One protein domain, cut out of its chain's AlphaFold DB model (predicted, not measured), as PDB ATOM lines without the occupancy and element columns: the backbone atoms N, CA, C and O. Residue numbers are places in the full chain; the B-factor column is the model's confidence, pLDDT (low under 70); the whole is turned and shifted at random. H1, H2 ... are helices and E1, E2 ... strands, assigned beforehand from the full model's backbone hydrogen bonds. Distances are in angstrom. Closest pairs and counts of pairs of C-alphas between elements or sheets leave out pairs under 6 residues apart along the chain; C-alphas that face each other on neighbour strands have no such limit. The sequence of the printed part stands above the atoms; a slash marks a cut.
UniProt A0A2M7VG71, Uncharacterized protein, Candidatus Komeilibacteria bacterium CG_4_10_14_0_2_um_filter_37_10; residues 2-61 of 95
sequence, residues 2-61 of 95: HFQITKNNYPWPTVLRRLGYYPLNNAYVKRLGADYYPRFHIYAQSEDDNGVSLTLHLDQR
ATOM      1  N   HIS A   2     -21.443  47.244 -27.532       92.44
ATOM      2  CA  HIS A   2     -22.375  46.778 -26.497       92.44
ATOM      3  C   HIS A   2     -23.595  47.702 -26.398       92.44
ATOM      4  O   HIS A   2     -23.437  48.920 -26.454       92.44
ATOM      5  N   PHE A   3     -24.794  47.147 -26.232       92.38
ATOM      6  CA  PHE A   3     -26.027  47.910 -26.049       92.38
ATOM      7  C   PHE A   3     -27.072  47.102 -25.275       92.38
ATOM      8  O   PHE A   3     -27.030  45.875 -25.217       92.38
ATOM      9  N   GLN A   4     -28.030  47.803 -24.678       92.56
ATOM     10  CA  GLN A   4     -29.151  47.193 -23.972       92.56
ATOM     11  C   GLN A   4     -30.450  47.457 -24.722       92.56
ATOM     12  O   GLN A   4     -30.624  48.504 -25.356       92.56
ATOM     13  N   ILE A   5     -31.361  46.500 -24.620       91.62
ATOM     14  CA  ILE A   5     -32.750  46.650 -25.035       91.62
ATOM     15  C   ILE A   5     -33.639  46.356 -23.835       91.62
ATOM     16  O   ILE A   5     -33.499  45.329 -23.173       91.62
ATOM     17  N   THR A   6     -34.540  47.286 -23.545       88.62
ATOM     18  CA  THR A   6     -35.517  47.127 -22.473       88.62
ATOM     19  C   THR A   6     -36.548  46.082 -22.864       88.62
ATOM     20  O   THR A   6     -36.954  45.995 -24.028       88.62
ATOM     21  N   LYS A   7     -37.004  45.311 -21.880       81.50
ATOM     22  CA  LYS A   7     -38.089  44.350 -22.047       81.50
ATOM     23  C   LYS A   7     -39.319  45.055 -22.620       81.50
ATOM     24  O   LYS A   7     -39.698  46.137 -22.175       81.50
ATOM     25  N   ASN A   8     -39.936  44.439 -23.620       79.31
ATOM     26  CA  ASN A   8     -41.198  44.885 -24.195       79.31
ATOM     27  C   ASN A   8     -42.153  43.682 -24.326       79.31
ATOM     28  O   ASN A   8     -41.810  42.561 -23.947       79.31
ATOM     29  N   ASN A   9     -43.361  43.902 -24.851       84.00
ATOM     30  CA  ASN A   9     -44.369  42.841 -25.003       84.00
ATOM     31  C   ASN A   9     -43.986  41.758 -26.033       84.00
ATOM     32  O   ASN A   9     -44.710  40.776 -26.189       84.00
ATOM     33  N   TYR A  10     -42.870  41.924 -26.745       85.44
ATOM     34  CA  TYR A  10     -42.384  40.985 -27.742       85.44
ATOM     35  C   TYR A  10     -41.064  40.356 -27.280       85.44
ATOM     36  O   TYR A  10     -40.127  41.059 -26.919       85.44
ATOM     37  N   PRO A  11     -40.910  39.025 -27.345       90.69
ATOM     38  CA  PRO A  11     -39.625  38.413 -27.041       90.69
ATOM     39  C   PRO A  11     -38.539  38.999 -27.946       90.69
ATOM     40  O   PRO A  11     -38.702  39.015 -29.171       90.69
ATOM     41  N   TRP A  12     -37.421  39.448 -27.374       92.31
ATOM     42  CA  TRP A  12     -36.333  40.061 -28.138       92.31
ATOM     43  C   TRP A  12     -35.824  39.208 -29.316       92.31
ATOM     44  O   TRP A  12     -35.555  39.793 -30.374       92.31
ATOM     45  N   PRO A  13     -35.799  37.853 -29.260       94.00
ATOM     46  CA  PRO A  13     -35.433  37.049 -30.425       94.00
ATOM     47  C   PRO A  13     -36.404  37.230 -31.596       94.00
ATOM     48  O   PRO A  13     -36.008  37.177 -32.760       94.00
ATOM     49  N   THR A  14     -37.685  37.470 -31.303       93.62
ATOM     50  CA  THR A  14     -38.727  37.705 -32.311       93.62
ATOM     51  C   THR A  14     -38.481  39.011 -33.051       93.62
ATOM     52  O   THR A  14     -38.603  39.060 -34.275       93.62
ATOM     53  N   VAL A  15     -38.097  40.063 -32.328       93.12
ATOM     54  CA  VAL A  15     -37.754  41.355 -32.934       93.12
ATOM     55  C   VAL A  15     -36.522  41.203 -33.823       93.12
ATOM     56  O   VAL A  15     -36.568  41.595 -34.986       93.12
ATOM     57  N   LEU A  16     -35.461  40.544 -33.343       95.31
ATOM     58  CA  LEU A  16     -34.265  40.277 -34.151       95.31
ATOM     59  C   LEU A  16     -34.596  39.504 -35.437       95.31
ATOM     60  O   LEU A  16     -34.140  39.886 -36.517       95.31
ATOM     61  N   ARG A  17     -35.460  38.484 -35.357       95.06
ATOM     62  CA  ARG A  17     -35.951  37.756 -36.538       95.06
ATOM     63  C   ARG A  17     -36.639  38.662 -37.552       95.06
ATOM     64  O   ARG A  17     -36.359  38.556 -38.743       95.06
ATOM     65  N   ARG A  18     -37.503  39.575 -37.100       93.69
ATOM     66  CA  ARG A  18     -38.154  40.567 -37.977       93.69
ATOM     67  C   ARG A  18     -37.144  41.514 -38.629       93.69
ATOM     68  O   ARG A  18     -37.369  41.982 -39.737       93.69
ATOM     69  N   LEU A  19     -36.016  41.763 -37.969       95.19
ATOM     70  CA  LEU A  19     -34.927  42.593 -38.479       95.19
ATOM     71  C   LEU A  19     -33.955  41.852 -39.414       95.19
ATOM     72  O   LEU A  19     -32.969  42.464 -39.840       95.19
ATOM     73  N   GLY A  20     -34.230  40.584 -39.739       96.25
ATOM     74  CA  GLY A  20     -33.437  39.761 -40.657       96.25
ATOM     75  C   GLY A  20     -32.312  38.971 -39.993       96.25
ATOM     76  O   GLY A  20     -31.488  38.387 -40.696       96.25
ATOM     77  N   TYR A  21     -32.258  38.946 -38.661       97.19
ATOM     78  CA  TYR A  21     -31.310  38.106 -37.940       97.19
ATOM     79  C   TYR A  21     -31.842  36.683 -37.794       97.19
ATOM     80  O   TYR A  21     -33.017  36.468 -37.494       97.19
ATOM     81  N   TYR A  22     -30.965  35.700 -37.937       96.38
ATOM     82  CA  TYR A  22     -31.289  34.295 -37.715       96.38
ATOM     83  C   TYR A  22     -30.317  33.665 -36.711       96.38
ATOM     84  O   TYR A  22     -29.159  34.083 -36.639       96.38
ATOM     85  N   PRO A  23     -30.769  32.676 -35.919       96.25
ATOM     86  CA  PRO A  23     -29.900  31.999 -34.970       96.25
ATOM     87  C   PRO A  23     -28.815  31.207 -35.708       96.25
ATOM     88  O   PRO A  23     -29.095  30.478 -36.662       96.25
ATOM     89  N   LEU A  24     -27.572  31.341 -35.256       94.06
ATOM     90  CA  LEU A  24     -26.423  30.568 -35.710       94.06
ATOM     91  C   LEU A  24     -25.532  30.272 -34.501       94.06
ATOM     92  O   LEU A  24     -24.859  31.163 -33.984       94.06
ATOM     93  N   ASN A  25     -25.509  29.010 -34.068       90.50
ATOM     94  CA  ASN A  25     -24.853  28.582 -32.828       90.50
ATOM     95  C   ASN A  25     -25.367  29.394 -31.619       90.50
ATOM     96  O   ASN A  25     -26.574  29.480 -31.413       90.50
ATOM     97  N   ASN A  26     -24.470  30.013 -30.847       90.25
ATOM     98  CA  ASN A  26     -24.789  30.770 -29.629       90.25
ATOM     99  C   ASN A  26     -25.056  32.260 -29.898       90.25
ATOM    100  O   ASN A  26     -24.773  33.107 -29.050       90.25
ATOM    101  N   ALA A  27     -25.520  32.599 -31.098       93.75
ATOM    102  CA  ALA A  27     -25.638  33.981 -31.527       93.75
ATOM    103  C   ALA A  27     -26.686  34.184 -32.625       93.75
ATOM    104  O   ALA A  27     -27.247  33.230 -33.165       93.75
ATOM    105  N   TYR A  28     -26.922  35.445 -32.972       97.00
ATOM    106  CA  TYR A  28     -27.821  35.860 -34.043       97.00
ATOM    107  C   TYR A  28     -27.029  36.571 -35.127       97.00
ATOM    108  O   TYR A  28     -26.281  37.500 -34.839       97.00
ATOM    109  N   VAL A  29     -27.207  36.169 -36.381       95.94
ATOM    110  CA  VAL A  29     -26.447  36.741 -37.494       95.94
ATOM    111  C   VAL A  29     -27.347  37.295 -38.587       95.94
ATOM    112  O   VAL A  29     -28.428  36.770 -38.842       95.94
ATOM    113  N   LYS A  30     -26.871  38.342 -39.261       96.06
ATOM    114  CA  LYS A  30     -27.504  38.931 -40.445       96.06
ATOM    115  C   LYS A  30     -26.435  39.177 -41.504       96.06
ATOM    116  O   LYS A  30     -25.513  39.958 -41.280       96.06
ATOM    117  N   ARG A  31     -26.540  38.504 -42.652       94.00
ATOM    118  CA  ARG A  31     -25.628  38.716 -43.788       94.00
ATOM    119  C   ARG A  31     -25.961  40.029 -44.490       94.00
ATOM    120  O   ARG A  31     -27.133  40.382 -44.597       94.00
ATOM    121  N   LEU A  32     -24.933  40.724 -44.968       90.50
ATOM    122  CA  LEU A  32     -25.073  41.982 -45.711       90.50
ATOM    123  C   LEU A  32     -24.941  41.801 -47.229       90.50
ATOM    124  O   LEU A  32     -25.200  42.735 -47.979       90.50
ATOM    125  N   GLY A  33     -24.573  40.601 -47.682       89.06
ATOM    126  CA  GLY A  33     -24.464  40.240 -49.091       89.06
ATOM    127  C   GLY A  33     -24.778  38.762 -49.329       89.06
ATOM    128  O   GLY A  33     -25.201  38.049 -48.417       89.06
ATOM    129  N   ALA A  34     -24.571  38.312 -50.569       86.50
ATOM    130  CA  ALA A  34     -24.770  36.914 -50.962       86.50
ATOM    131  C   ALA A  34     -23.712  35.975 -50.355       86.50
ATOM    132  O   ALA A  34     -23.997  34.812 -50.056       86.50
ATOM    133  N   ASP A  35     -22.507  36.500 -50.137       86.25
ATOM    134  CA  ASP A  35     -21.386  35.764 -49.567       86.25
ATOM    135  C   ASP A  35     -21.527  35.537 -48.054       86.25
ATOM    136  O   ASP A  35     -22.459  35.988 -47.383       86.25
ATOM    137  N   TYR A  36     -20.586  34.780 -47.487       82.88
ATOM    138  CA  TYR A  36     -20.579  34.465 -46.055       82.88
ATOM    139  C   TYR A  36     -20.258  35.689 -45.170       82.88
ATOM    140  O   TYR A  36     -20.718  35.758 -44.029       82.88
ATOM    141  N   TYR A  37     -19.488  36.642 -45.699       86.44
ATOM    142  CA  TYR A  37     -19.144  37.927 -45.086       86.44
ATOM    143  C   TYR A  37     -19.437  39.064 -46.090       86.44
ATOM    144  O   TYR A  37     -19.411  38.800 -47.291       86.44
ATOM    145  N   PRO A  38     -19.668  40.312 -45.639       90.19
ATOM    146  CA  PRO A  38     -19.750  40.719 -44.243       90.19
ATOM    147  C   PRO A  38     -21.082  40.334 -43.591       90.19
ATOM    148  O   PRO A  38     -22.119  40.208 -44.252       90.19
ATOM    149  N   ARG A  39     -21.059  40.129 -42.275       92.62
ATOM    150  CA  ARG A  39     -22.260  39.818 -41.491       92.62
ATOM    151  C   ARG A  39     -22.224  40.497 -40.132       92.62
ATOM    152  O   ARG A  39     -21.181  40.566 -39.489       92.62
ATOM    153  N   PHE A  40     -23.390  40.929 -39.681       94.75
ATOM    154  CA  PHE A  40     -23.594  41.298 -38.294       94.75
ATOM    155  C   PHE A  40     -23.700  40.056 -37.421       94.75
ATOM    156  O   PHE A  40     -24.279  39.049 -37.838       94.75
ATOM    157  N   HIS A  41     -23.176  40.162 -36.207       94.75
ATOM    158  CA  HIS A  41     -23.150  39.104 -35.214       94.75
ATOM    159  C   HIS A  41     -23.582  39.670 -33.860       94.75
ATOM    160  O   HIS A  41     -22.913  40.540 -33.315       94.75
ATOM    161  N   ILE A  42     -24.707  39.197 -33.330       96.00
ATOM    162  CA  ILE A  42     -25.250  39.600 -32.034       96.00
ATOM    163  C   ILE A  42     -25.093  38.460 -31.037       96.00
ATOM    164  O   ILE A  42     -25.643  37.373 -31.231       96.00
ATOM    165  N   TYR A  43     -24.408  38.748 -29.937       95.00
ATOM    166  CA  TYR A  43     -24.296  37.876 -28.774       95.00
ATOM    167  C   TYR A  43     -25.147  38.416 -27.629       95.00
ATOM    168  O   TYR A  43     -24.983  39.575 -27.244       95.00
ATOM    169  N   ALA A  44     -26.008  37.573 -27.060       94.88
ATOM    170  CA  ALA A  44     -26.674  37.878 -25.798       94.88
ATOM    171  C   ALA A  44     -25.705  37.622 -24.639       94.88
ATOM    172  O   ALA A  44     -25.150  36.531 -24.527       94.88
ATOM    173  N   GLN A  45     -25.473  38.646 -23.819       92.94
ATOM    174  CA  GLN A  45     -24.542  38.597 -22.690       92.94
ATOM    175  C   GLN A  45     -25.261  38.219 -21.395       92.94
ATOM    176  O   GLN A  45     -24.794  37.369 -20.642       92.94
ATOM    177  N   SER A  46     -26.410  38.843 -21.150       92.44
ATOM    178  CA  SER A  46     -27.248  38.602 -19.980       92.44
ATOM    179  C   SER A  46     -28.684  39.012 -20.278       92.44
ATOM    180  O   SER A  46     -28.916  39.956 -21.033       92.44
ATOM    181  N   GLU A  47     -29.639  38.319 -19.669       93.06
ATOM    182  CA  GLU A  47     -31.063  38.646 -19.710       93.06
ATOM    183  C   GLU A  47     -31.586  38.692 -18.273       93.06
ATOM    184  O   GLU A  47     -31.274  37.810 -17.471       93.06
ATOM    185  N   ASP A  48     -32.335  39.742 -17.951       90.56
ATOM    186  CA  ASP A  48     -32.953  39.969 -16.649       90.56
ATOM    187  C   ASP A  48     -34.394  40.489 -16.808       90.56
ATOM    188  O   ASP A  48     -34.949  40.560 -17.908       90.56
ATOM    189  N   ASP A  49     -35.033  40.845 -15.692       86.25
ATOM    190  CA  ASP A  49     -36.413  41.338 -15.702       86.25
ATOM    191  C   ASP A  49     -36.588  42.674 -16.437       86.25
ATOM    192  O   ASP A  49     -37.694  42.972 -16.898       86.25
ATOM    193  N   ASN A  50     -35.517  43.455 -16.591       86.00
ATOM    194  CA  ASN A  50     -35.528  44.766 -17.231       86.00
ATOM    195  C   ASN A  50     -35.204  44.696 -18.725       86.00
ATOM    196  O   ASN A  50     -35.550  45.624 -19.462       86.00
ATOM    197  N   GLY A  51     -34.581  43.617 -19.206       90.12
ATOM    198  CA  GLY A  51     -34.282  43.446 -20.621       90.12
ATOM    199  C   GLY A  51     -33.141  42.481 -20.908       90.12
ATOM    200  O   GLY A  51     -32.856  41.565 -20.144       90.12
ATOM    201  N   VAL A  52     -32.486  42.686 -22.049       94.56
ATOM    202  CA  VAL A  52     -31.323  41.891 -22.454       94.56
ATOM    203  C   VAL A  52     -30.178  42.799 -22.884       94.56
ATOM    204  O   VAL A  52     -30.350  43.824 -23.552       94.56
ATOM    205  N   SER A  53     -28.985  42.394 -22.473       94.94
ATOM    206  CA  SER A  53     -27.723  42.995 -22.847       94.94
ATOM    207  C   SER A  53     -27.143  42.270 -24.058       94.94
ATOM    208  O   SER A  53     -26.987  41.046 -24.055       94.94
ATOM    209  N   LEU A  54     -26.838  43.031 -25.107       95.00
ATOM    210  CA  LEU A  54     -26.414  42.524 -26.403       95.00
ATOM    211  C   LEU A  54     -25.073  43.137 -26.815       95.00
ATOM    212  O   LEU A  54     -24.788  44.307 -26.562       95.00
ATOM    213  N   THR A  55     -24.272  42.355 -27.531       95.06
ATOM    214  CA  THR A  55     -23.049  42.831 -28.183       95.06
ATOM    215  C   THR A  55     -23.147  42.573 -29.682       95.06
ATOM    216  O   THR A  55     -23.293  41.423 -30.085       95.06
ATOM    217  N   LEU A  56     -23.071  43.630 -30.496       93.44
ATOM    218  CA  LEU A  56     -23.073  43.585 -31.962       93.44
ATOM    219  C   LEU A  56     -21.654  43.739 -32.513       93.44
ATOM    220  O   LEU A  56     -20.996  44.740 -32.227       93.44
ATOM    221  N   HIS A  57     -21.211  42.788 -33.331       91.44
ATOM    222  CA  HIS A  57     -19.971  42.846 -34.110       91.44
ATOM    223  C   HIS A  57     -20.288  42.863 -35.613       91.44
ATOM    224  O   HIS A  57     -21.300  42.303 -36.046       91.44
ATOM    225  N   LEU A  58     -19.402  43.463 -36.409       90.38
ATOM    226  CA  LEU A  58     -19.402  43.352 -37.868       90.38
ATOM    227  C   LEU A  58     -18.222  42.479 -38.307       90.38
ATOM    228  O   LEU A  58     -17.077  42.925 -38.338       90.38
ATOM    229  N   ASP A  59     -18.501  41.234 -38.684       88.00
ATOM    230  CA  ASP A  59     -17.480  40.356 -39.245       88.00
ATOM    231  C   ASP A  59     -17.275  40.717 -40.726       88.00
ATOM    232  O   ASP A  59     -18.173  40.493 -41.541       88.00
ATOM    233  N   GLN A  60     -16.103  41.233 -41.106       81.81
ATOM    234  CA  GLN A  60     -15.804  41.589 -42.508       81.81
ATOM    235  C   GLN A  60     -15.157  40.467 -43.330       81.81
ATOM    236  O   GLN A  60     -15.253  40.451 -44.555       81.81
ATOM    237  N   ARG A  61     -14.479  39.517 -42.681       79.12
ATOM    238  CA  ARG A  61     -13.765  38.411 -43.338       79.12
ATOM    239  C   ARG A  61     -13.653  37.213 -42.405       79.12
ATOM    240  O   ARG A  61     -13.818  37.352 -41.196       79.12
TER     241      ARG A  61
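This is residues 2 to 61 of the 95 residues of an uncharacterized protein of Candidatus Komeilibacteria bacterium CG_4_10_14_0_2_um_filter_37_10 (UniProt A0A2M7VG71). One strongly twisted antiparallel sheet of five strands curls round a single short helix, H1, and the long hairpin of E4 and E5 runs along the longest axis. The printed part has 60 residues, with E1, H1, E2, E3, E4, E5 along it and sheet order E1 E5 E4 E3 E2. It is mostly strand, compact with a radius of gyration of the C-alphas of 12.0 A, and spans 37 by 20 by 17 A.

Start at edge strand E1, residues 2 to 6, antiparallel to E5, residues 51 to 59; N 3 and O 54, 2.9 A, are within hydrogen-bond range. H1, residues 12 to 18, is on the sheet, with every O i to N i+4 pair within hydrogen-bond range; its closest C-alpha pair with E2, residues 22 to 24, is Leu 16 and Tyr 22, 7.6 A. E2, E3, residues 27 to 31, E4, residues 39 to 48, and E5 form a meander, each strand the antiparallel neighbour of the one before; within hydrogen-bond range find N 22 and O 29, 2.9 A, N 28 and O 42, 2.9 A, and N 53 and O 46, 2.8 A. E4 bends by 50 degrees at residue 45.

Find C-alpha 2 at (-22.375, 46.778, -26.497), where E1 begins. H1 is 10.0 A long, E4 27.0 A and E5 25.3 A, ending at C-alpha 59, (-17.480, 40.356, -39.245).

The C-alphas of Asp 35 and Asp 49 are farthest apart, 37.5 A. The printed part has no cut and no long link; no printed residue is under 70 in pLDDT.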